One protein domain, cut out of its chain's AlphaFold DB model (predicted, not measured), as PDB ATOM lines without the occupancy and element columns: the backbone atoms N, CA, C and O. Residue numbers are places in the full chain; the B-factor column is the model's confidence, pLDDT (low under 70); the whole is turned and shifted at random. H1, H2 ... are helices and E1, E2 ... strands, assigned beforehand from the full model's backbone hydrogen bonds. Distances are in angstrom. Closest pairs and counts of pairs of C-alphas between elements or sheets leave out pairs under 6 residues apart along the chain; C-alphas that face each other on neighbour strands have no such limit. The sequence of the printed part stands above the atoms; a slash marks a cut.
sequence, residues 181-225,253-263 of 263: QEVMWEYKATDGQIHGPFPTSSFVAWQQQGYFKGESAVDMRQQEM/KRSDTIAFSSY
ATOM      1  N   GLN A 181      18.264  -5.499 -90.483       61.47
ATOM      2  CA  GLN A 181      18.451  -4.267 -89.732       61.47
ATOM      3  C   GLN A 181      18.745  -4.666 -88.283       61.47
ATOM      4  O   GLN A 181      17.856  -5.154 -87.588       61.47
ATOM      5  N   GLU A 182      20.013  -4.585 -87.872       70.06
ATOM      6  CA  GLU A 182      20.444  -5.127 -86.591       70.06
ATOM      7  C   GLU A 182      19.852  -4.256 -85.490       70.06
ATOM      8  O   GLU A 182      20.302  -3.141 -85.233       70.06
ATOM      9  N   VAL A 183      18.800  -4.765 -84.851       83.38
ATOM     10  CA  VAL A 183      18.180  -4.091 -83.715       83.38
ATOM     11  C   VAL A 183      19.172  -4.087 -82.555       83.38
ATOM     12  O   VAL A 183      19.710  -5.138 -82.173       83.38
ATOM     13  N   MET A 184      19.397  -2.899 -82.002       86.81
ATOM     14  CA  MET A 184      20.211  -2.676 -80.814       86.81
ATOM     15  C   MET A 184      19.349  -2.828 -79.563       86.81
ATOM     16  O   MET A 184      18.212  -2.362 -79.522       86.81
ATOM     17  N   TRP A 185      19.889  -3.468 -78.532       87.31
ATOM     18  CA  TRP A 185      19.181  -3.728 -77.284       87.31
ATOM     19  C   TRP A 185      20.000  -3.291 -76.075       87.31
ATOM     20  O   TRP A 185      21.232  -3.341 -76.071       87.31
ATOM     21  N   GLU A 186      19.289  -2.947 -75.012       91.50
ATOM     22  CA  GLU A 186      19.834  -2.711 -73.681       91.50
ATOM     23  C   GLU A 186      19.128  -3.613 -72.662       91.50
ATOM     24  O   GLU A 186      17.957  -3.971 -72.828       91.50
ATOM     25  N   TYR A 187      19.848  -4.006 -71.612       90.19
ATOM     26  CA  TYR A 187      19.340  -4.878 -70.554       90.19
ATOM     27  C   TYR A 187      19.676  -4.334 -69.166       90.19
ATOM     28  O   TYR A 187      20.694  -3.669 -68.984       90.19
ATOM     29  N   LYS A 188      18.839  -4.632 -68.172       89.56
ATOM     30  CA  LYS A 188      19.012  -4.174 -66.788       89.56
ATOM     31  C   LYS A 188      19.439  -5.313 -65.863       89.56
ATOM     32  O   LYS A 188      18.605  -6.105 -65.447       89.56
ATOM     33  N   ALA A 189      20.716  -5.387 -65.508       85.06
ATOM     34  CA  ALA A 189      21.249  -6.435 -64.640       85.06
ATOM     35  C   ALA A 189      20.588  -6.466 -63.240       85.06
ATOM     36  O   ALA A 189      19.867  -5.554 -62.830       85.06
ATOM     37  N   THR A 190      20.820  -7.549 -62.491       81.25
ATOM     38  CA  THR A 190      20.222  -7.783 -61.159       81.25
ATOM     39  C   THR A 190      20.640  -6.761 -60.099       81.25
ATOM     40  O   THR A 190      19.970  -6.620 -59.081       81.25
ATOM     41  N   ASP A 191      21.744  -6.051 -60.328       84.19
ATOM     42  CA  ASP A 191      22.227  -4.915 -59.533       84.19
ATOM     43  C   ASP A 191      21.500  -3.593 -59.864       84.19
ATOM     44  O   ASP A 191      21.690  -2.584 -59.186       84.19
ATOM     45  N   GLY A 192      20.633  -3.603 -60.880       82.06
ATOM     46  CA  GLY A 192      19.897  -2.449 -61.373       82.06
ATOM     47  C   GLY A 192      20.641  -1.625 -62.426       82.06
ATOM     48  O   GLY A 192      20.069  -0.641 -62.900       82.06
ATOM     49  N   GLN A 193      21.861  -2.014 -62.814       88.56
ATOM     50  CA  GLN A 193      22.659  -1.317 -63.817       88.56
ATOM     51  C   GLN A 193      22.177  -1.649 -65.237       88.56
ATOM     52  O   GLN A 193      21.904  -2.802 -65.571       88.56
ATOM     53  N   ILE A 194      22.060  -0.624 -66.084       89.50
ATOM     54  CA  ILE A 194      21.675  -0.775 -67.492       89.50
ATOM     55  C   ILE A 194      22.939  -0.949 -68.337       89.50
ATOM     56  O   ILE A 194      23.879  -0.162 -68.228       89.50
ATOM     57  N   HIS A 195      22.945  -1.976 -69.179       86.81
ATOM     58  CA  HIS A 195      24.039  -2.334 -70.073       86.81
ATOM     59  C   HIS A 195      23.545  -2.362 -71.523       86.81
ATOM     60  O   HIS A 195      22.566  -3.035 -71.845       86.81
ATOM     61  N   GLY A 196      24.236  -1.646 -72.405       82.81
ATOM     62  CA  GLY A 196      23.911  -1.542 -73.827       82.81
ATOM     63  C   GLY A 196      24.589  -0.325 -74.471       82.81
ATOM     64  O   GLY A 196      25.303   0.398 -73.769       82.81
ATOM     65  N   PRO A 197      24.365  -0.081 -75.774       88.56
ATOM     66  CA  PRO A 197      23.661  -0.945 -76.729       88.56
ATOM     67  C   PRO A 197      24.497  -2.140 -77.194       88.56
ATOM     68  O   PRO A 197      25.668  -1.992 -77.538       88.56
ATOM     69  N   PHE A 198      23.873  -3.314 -77.274       88.06
ATOM     70  CA  PHE A 198      24.448  -4.493 -77.925       88.06
ATOM     71  C   PHE A 198      23.550  -4.967 -79.077       88.06
ATOM     72  O   PHE A 198      22.323  -4.888 -78.961       88.06
ATOM     73  N   PRO A 199      24.119  -5.495 -80.176       89.56
ATOM     74  CA  PRO A 199      23.328  -6.008 -81.286       89.56
ATOM     75  C   PRO A 199      22.597  -7.293 -80.887       89.56
ATOM     76  O   PRO A 199      23.068  -8.067 -80.046       89.56
ATOM     77  N   THR A 200      21.469  -7.565 -81.547       86.88
ATOM     78  CA  THR A 200      20.673  -8.798 -81.362       86.88
ATOM     79  C   THR A 200      21.535 -10.073 -81.390       86.88
ATOM     80  O   THR A 200      21.314 -10.994 -80.601       86.88
ATOM     81  N   SER A 201      22.570 -10.117 -82.238       87.06
ATOM     82  CA  SER A 201      23.512 -11.241 -82.353       87.06
ATOM     83  C   SER A 201      24.249 -11.567 -81.046       87.06
ATOM     84  O   SER A 201      24.446 -12.742 -80.725       87.06
ATOM     85  N   SER A 202      24.593 -10.551 -80.248       88.88
ATOM     86  CA  SER A 202      25.265 -10.731 -78.954       88.88
ATOM     87  C   SER A 202      24.356 -11.437 -77.948       88.88
ATOM     88  O   SER A 202      24.788 -12.363 -77.261       88.88
ATOM     89  N   PHE A 203      23.067 -11.084 -77.922       85.81
ATOM     90  CA  PHE A 203      22.090 -11.727 -77.040       85.81
ATOM     91  C   PHE A 203      21.798 -13.170 -77.436       85.81
ATOM     92  O   PHE A 203      21.678 -14.024 -76.558       85.81
ATOM     93  N   VAL A 204      21.771 -13.477 -78.736       86.69
ATOM     94  CA  VAL A 204      21.678 -14.865 -79.216       86.69
ATOM     95  C   VAL A 204      22.867 -15.692 -78.711       86.69
ATOM     96  O   VAL A 204      22.674 -16.809 -78.228       86.69
ATOM     97  N   ALA A 205      24.087 -15.149 -78.766       88.88
ATOM     98  CA  ALA A 205      25.282 -15.830 -78.266       88.88
ATOM     99  C   ALA A 205      25.232 -16.052 -76.744       88.88
ATOM    100  O   ALA A 205      25.501 -17.156 -76.268       88.88
ATOM    101  N   TRP A 206      24.823 -15.044 -75.970       87.62
ATOM    102  CA  TRP A 206      24.672 -15.170 -74.518       87.62
ATOM    103  C   TRP A 206      23.582 -16.172 -74.124       87.62
ATOM    104  O   TRP A 206      23.779 -16.977 -73.213       87.62
ATOM    105  N   GLN A 207      22.477 -16.216 -74.868       84.81
ATOM    106  CA  GLN A 207      21.405 -17.183 -74.653       84.81
ATOM    107  C   GLN A 207      21.839 -18.631 -74.965       84.81
ATOM    108  O   GLN A 207      21.350 -19.577 -74.331       84.81
ATOM    109  N   GLN A 208      22.752 -18.833 -75.925       85.06
ATOM    110  CA  GLN A 208      23.375 -20.140 -76.199       85.06
ATOM    111  C   GLN A 208      24.321 -20.574 -75.076       85.06
ATOM    112  O   GLN A 208      24.377 -21.755 -74.747       85.06
ATOM    113  N   GLN A 209      25.015 -19.620 -74.456       86.00
ATOM    114  CA  GLN A 209      25.891 -19.856 -73.304       86.00
ATOM    115  C   GLN A 209      25.119 -20.078 -71.988       86.00
ATOM    116  O   GLN A 209      25.727 -20.400 -70.972       86.00
ATOM    117  N   GLY A 210      23.787 -19.947 -72.006       84.50
ATOM    118  CA  GLY A 210      22.919 -20.191 -70.852       84.50
ATOM    119  C   GLY A 210      22.606 -18.952 -70.010       84.50
ATOM    120  O   GLY A 210      21.912 -19.079 -69.005       84.50
ATOM    121  N   TYR A 211      23.056 -17.765 -70.421       82.94
ATOM    122  CA  TYR A 211      22.669 -16.502 -69.791       82.94
ATOM    123  C   TYR A 211      21.249 -16.089 -70.207       82.94
ATOM    124  O   TYR A 211      20.738 -16.523 -71.242       82.94
ATOM    125  N   PHE A 212      20.611 -15.236 -69.401       80.88
ATOM    126  CA  PHE A 212      19.293 -14.648 -69.685       80.88
ATOM    127  C   PHE A 212      18.135 -15.646 -69.825       80.88
ATOM    128  O   PHE A 212      17.105 -15.293 -70.397       80.88
ATOM    129  N   LYS A 213      18.306 -16.866 -69.293       77.19
ATOM    130  CA  LYS A 213      17.298 -17.931 -69.266       77.19
ATOM    131  C   LYS A 213      16.833 -18.249 -67.846       77.19
ATOM    132  O   LYS A 213      17.663 -18.482 -66.966       77.19
ATOM    133  N   GLY A 214      15.520 -18.331 -67.632       78.25
ATOM    134  CA  GLY A 214      14.919 -18.833 -66.393       78.25
ATOM    135  C   GLY A 214      15.239 -17.969 -65.170       78.25
ATOM    136  O   GLY A 214      14.717 -16.870 -65.019       78.25
ATOM    137  N   GLU A 215      16.092 -18.463 -64.270       73.56
ATOM    138  CA  GLU A 215      16.441 -17.761 -63.021       73.56
ATOM    139  C   GLU A 215      17.383 -16.566 -63.248       73.56
ATOM    140  O   GLU A 215      17.403 -15.631 -62.455       73.56
ATOM    141  N   SER A 216      18.118 -16.556 -64.365       78.81
ATOM    142  CA  SER A 216      18.972 -15.434 -64.784       78.81
ATOM    143  C   SER A 216      18.288 -14.512 -65.797       78.81
ATOM    144  O   SER A 216      18.976 -13.802 -66.527       78.81
ATOM    145  N   ALA A 217      16.956 -14.560 -65.909       81.44
ATOM    146  CA  ALA A 217      16.205 -13.723 -66.838       81.44
ATOM    147  C   ALA A 217      16.306 -12.241 -66.461       81.44
ATOM    148  O   ALA A 217      16.185 -11.869 -65.293       81.44
ATOM    149  N   VAL A 218      16.498 -11.399 -67.473       86.50
ATOM    150  CA  VAL A 218      16.737  -9.968 -67.297       86.50
ATOM    151  C   VAL A 218      15.745  -9.157 -68.124       86.50
ATOM    152  O   VAL A 218      15.304  -9.593 -69.184       86.50
ATOM    153  N   ASP A 219      15.373  -7.980 -67.632       87.75
ATOM    154  CA  ASP A 219      14.537  -7.031 -68.353       87.75
ATOM    155  C   ASP A 219      15.345  -6.335 -69.457       87.75
ATOM    156  O   ASP A 219      16.439  -5.820 -69.221       87.75
ATOM    157  N   MET A 220      14.800  -6.321 -70.672       88.31
ATOM    158  CA  MET A 220      15.438  -5.835 -71.893       88.31
ATOM    159  C   MET A 220      14.502  -4.947 -72.714       88.31
ATOM    160  O   MET A 220      13.291  -5.178 -72.747       88.31
ATOM    161  N   ARG A 221      15.055  -3.965 -73.429       88.12
ATOM    162  CA  ARG A 221      14.313  -3.140 -74.398       88.12
ATOM    163  C   ARG A 221      15.156  -2.844 -75.639       88.12
ATOM    164  O   ARG A 221      16.381  -2.949 -75.596       88.12
ATOM    165  N   GLN A 222      14.490  -2.529 -76.749       86.00
ATOM    166  CA  GLN A 222      15.167  -2.125 -77.983       86.00
ATOM    167  C   GLN A 222      15.528  -0.646 -77.884       86.00
ATOM    168  O   GLN A 222      14.721   0.164 -77.422       86.00
ATOM    169  N   GLN A 223      16.725  -0.298 -78.327       78.06
ATOM    170  CA  GLN A 223      17.091   1.089 -78.515       78.06
ATOM    171  C   GLN A 223      16.569   1.521 -79.881       78.06
ATOM    172  O   GLN A 223      16.984   0.982 -80.910       78.06
ATOM    173  N   GLU A 224      15.650   2.483 -79.890       65.75
ATOM    174  CA  GLU A 224      15.308   3.177 -81.123       65.75
ATOM    175  C   GLU A 224      16.552   3.935 -81.574       65.75
ATOM    176  O   GLU A 224      17.010   4.882 -80.930       65.75
ATOM    177  N   MET A 225      17.146   3.476 -82.669       57.62
ATOM    178  CA  MET A 225      18.026   4.330 -83.442       57.62
ATOM    179  C   MET A 225      17.096   5.412 -83.984       57.62
ATOM    180  O   MET A 225      16.274   5.113 -84.851       57.62
ATOM    181  N   LYS A 253      10.859  -5.679 -71.391       86.25
ATOM    182  CA  LYS A 253      10.374  -7.050 -71.592       86.25
ATOM    183  C   LYS A 253      11.381  -8.039 -71.029       86.25
ATOM    184  O   LYS A 253      12.582  -7.865 -71.200       86.25
ATOM    185  N   ARG A 254      10.914  -9.122 -70.408       84.50
ATOM    186  CA  ARG A 254      11.820 -10.174 -69.925       84.50
ATOM    187  C   ARG A 254      12.489 -10.906 -71.082       84.50
ATOM    188  O   ARG A 254      11.806 -11.318 -72.017       84.50
ATOM    189  N   SER A 255      13.791 -11.146 -70.967       83.06
ATOM    190  CA  SER A 255      14.631 -11.846 -71.946       83.06
ATOM    191  C   SER A 255      14.054 -13.183 -72.419       83.06
ATOM    192  O   SER A 255      14.116 -13.489 -73.604       83.06
ATOM    193  N   ASP A 256      13.412 -13.942 -71.528       80.75
ATOM    194  CA  ASP A 256      12.762 -15.224 -71.846       80.75
ATOM    195  C   ASP A 256      11.555 -15.105 -72.782       80.75
ATOM    196  O   ASP A 256      11.181 -16.067 -73.449       80.75
ATOM    197  N   THR A 257      10.924 -13.934 -72.825       80.94
ATOM    198  CA  THR A 257       9.759 -13.683 -73.684       80.94
ATOM    199  C   THR A 257      10.149 -13.160 -75.064       80.94
ATOM    200  O   THR A 257       9.293 -13.040 -75.939       80.94
ATOM    201  N   ILE A 258      11.434 -12.855 -75.277       82.12
ATOM    202  CA  ILE A 258      11.942 -12.248 -76.503       82.12
ATOM    203  C   ILE A 258      12.560 -13.329 -77.392       82.12
ATOM    204  O   ILE A 258      13.522 -14.003 -77.027       82.12
ATOM    205  N   ALA A 259      12.032 -13.468 -78.607       81.00
ATOM    206  CA  ALA A 259      12.603 -14.342 -79.624       81.00
ATOM    207  C   ALA A 259      13.672 -13.592 -80.439       81.00
ATOM    208  O   ALA A 259      13.395 -13.086 -81.520       81.00
ATOM    209  N   PHE A 260      14.916 -13.528 -79.955       75.75
ATOM    210  CA  PHE A 260      16.007 -12.812 -80.649       75.75
ATOM    211  C   PHE A 260      16.301 -13.329 -82.070       75.75
ATOM    212  O   PHE A 260      16.857 -12.606 -82.884       75.75
ATOM    213  N   SER A 261      15.894 -14.557 -82.408       73.38
ATOM    214  CA  SER A 261      16.039 -15.115 -83.759       73.38
ATOM    215  C   SER A 261      15.088 -14.516 -84.804       73.38
ATOM    216  O   SER A 261      15.303 -14.735 -85.999       73.38
ATOM    217  N   SER A 262      14.013 -13.835 -84.380       70.75
ATOM    218  CA  SER A 262      13.052 -13.198 -85.293       70.75
ATOM    219  C   SER A 262      13.480 -11.809 -85.758       70.75
ATOM    220  O   SER A 262      12.863 -11.282 -86.680       70.75
ATOM    221  N   TYR A 263      14.502 -11.239 -85.120       64.50
ATOM    222  CA  TYR A 263      15.107  -9.963 -85.484       64.50
ATOM    223  C   TYR A 263      16.339 -10.174 -86.382       64.50
ATOM    224  O   TYR A 263      16.791 -11.341 -86.562       64.50
TER     225      TYR A 263
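AT A GLANCE: This is residues 181 to 225 and 253 to 263 of the 263 residues of the protein "GYF domain-containing protein" of Phytophthora infestans (strain T30-4) (UniProt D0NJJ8). A small, twisted sheet of three antiparallel strands, in the order E2, E1, E3, begins with the hairpin E1 and E2; the short helix H1 leads off the end of E2, and a loop folds back to E3. The printed part has 56 residues, under half in named elements, class mixed, in chain order E1, E2, H1, E3. It is compact, radius of gyration of the C-alphas 10.4 A, spanning 30 by 22 by 16 A.

HOW THE PARTS SIT: Look first at inner strand E1, residues 184 to 188. It is antiparallel to E2, residues 194 to 199, at 155 degrees, with N 195 and O 187 2.8 A apart, within hydrogen-bond range. E3, residues 219 to 223, is antiparallel to E1 at 150 degrees, with N 223 and O 184 2.8 A apart. The sheet is only just strongly twisted, its C-alphas up to 4.3 A off its best plane. H1, residues 200 to 208, only grazes the sheet, with residues 200 to 203; its closest C-alphas with E1, those of Thr 200 and Met 184, are 6.2 A apart. Every O i to N i+4 pair in H1 is within range. E2, H1 and E3 make a split strand-helix-strand unit, two same-way strands with E1 between them, its crossover right-handed.

IN THESE COORDINATES: Find C-alpha 184 at (20.211, -2.676, -80.814), where E1 begins, 14.2 A long; E2 is 14.8 A, H1 12.8 A. E3, 13.3 A, ends at C-alpha 223, (17.091, 1.089, -78.515).

THE WHOLE: Residues 226 to 252 are cut out; C-alphas 225 and 253 are 18.1 A apart. No link between named elements is long. Look for pLDDT under 70 at residues 181, 224 to 225 and 263.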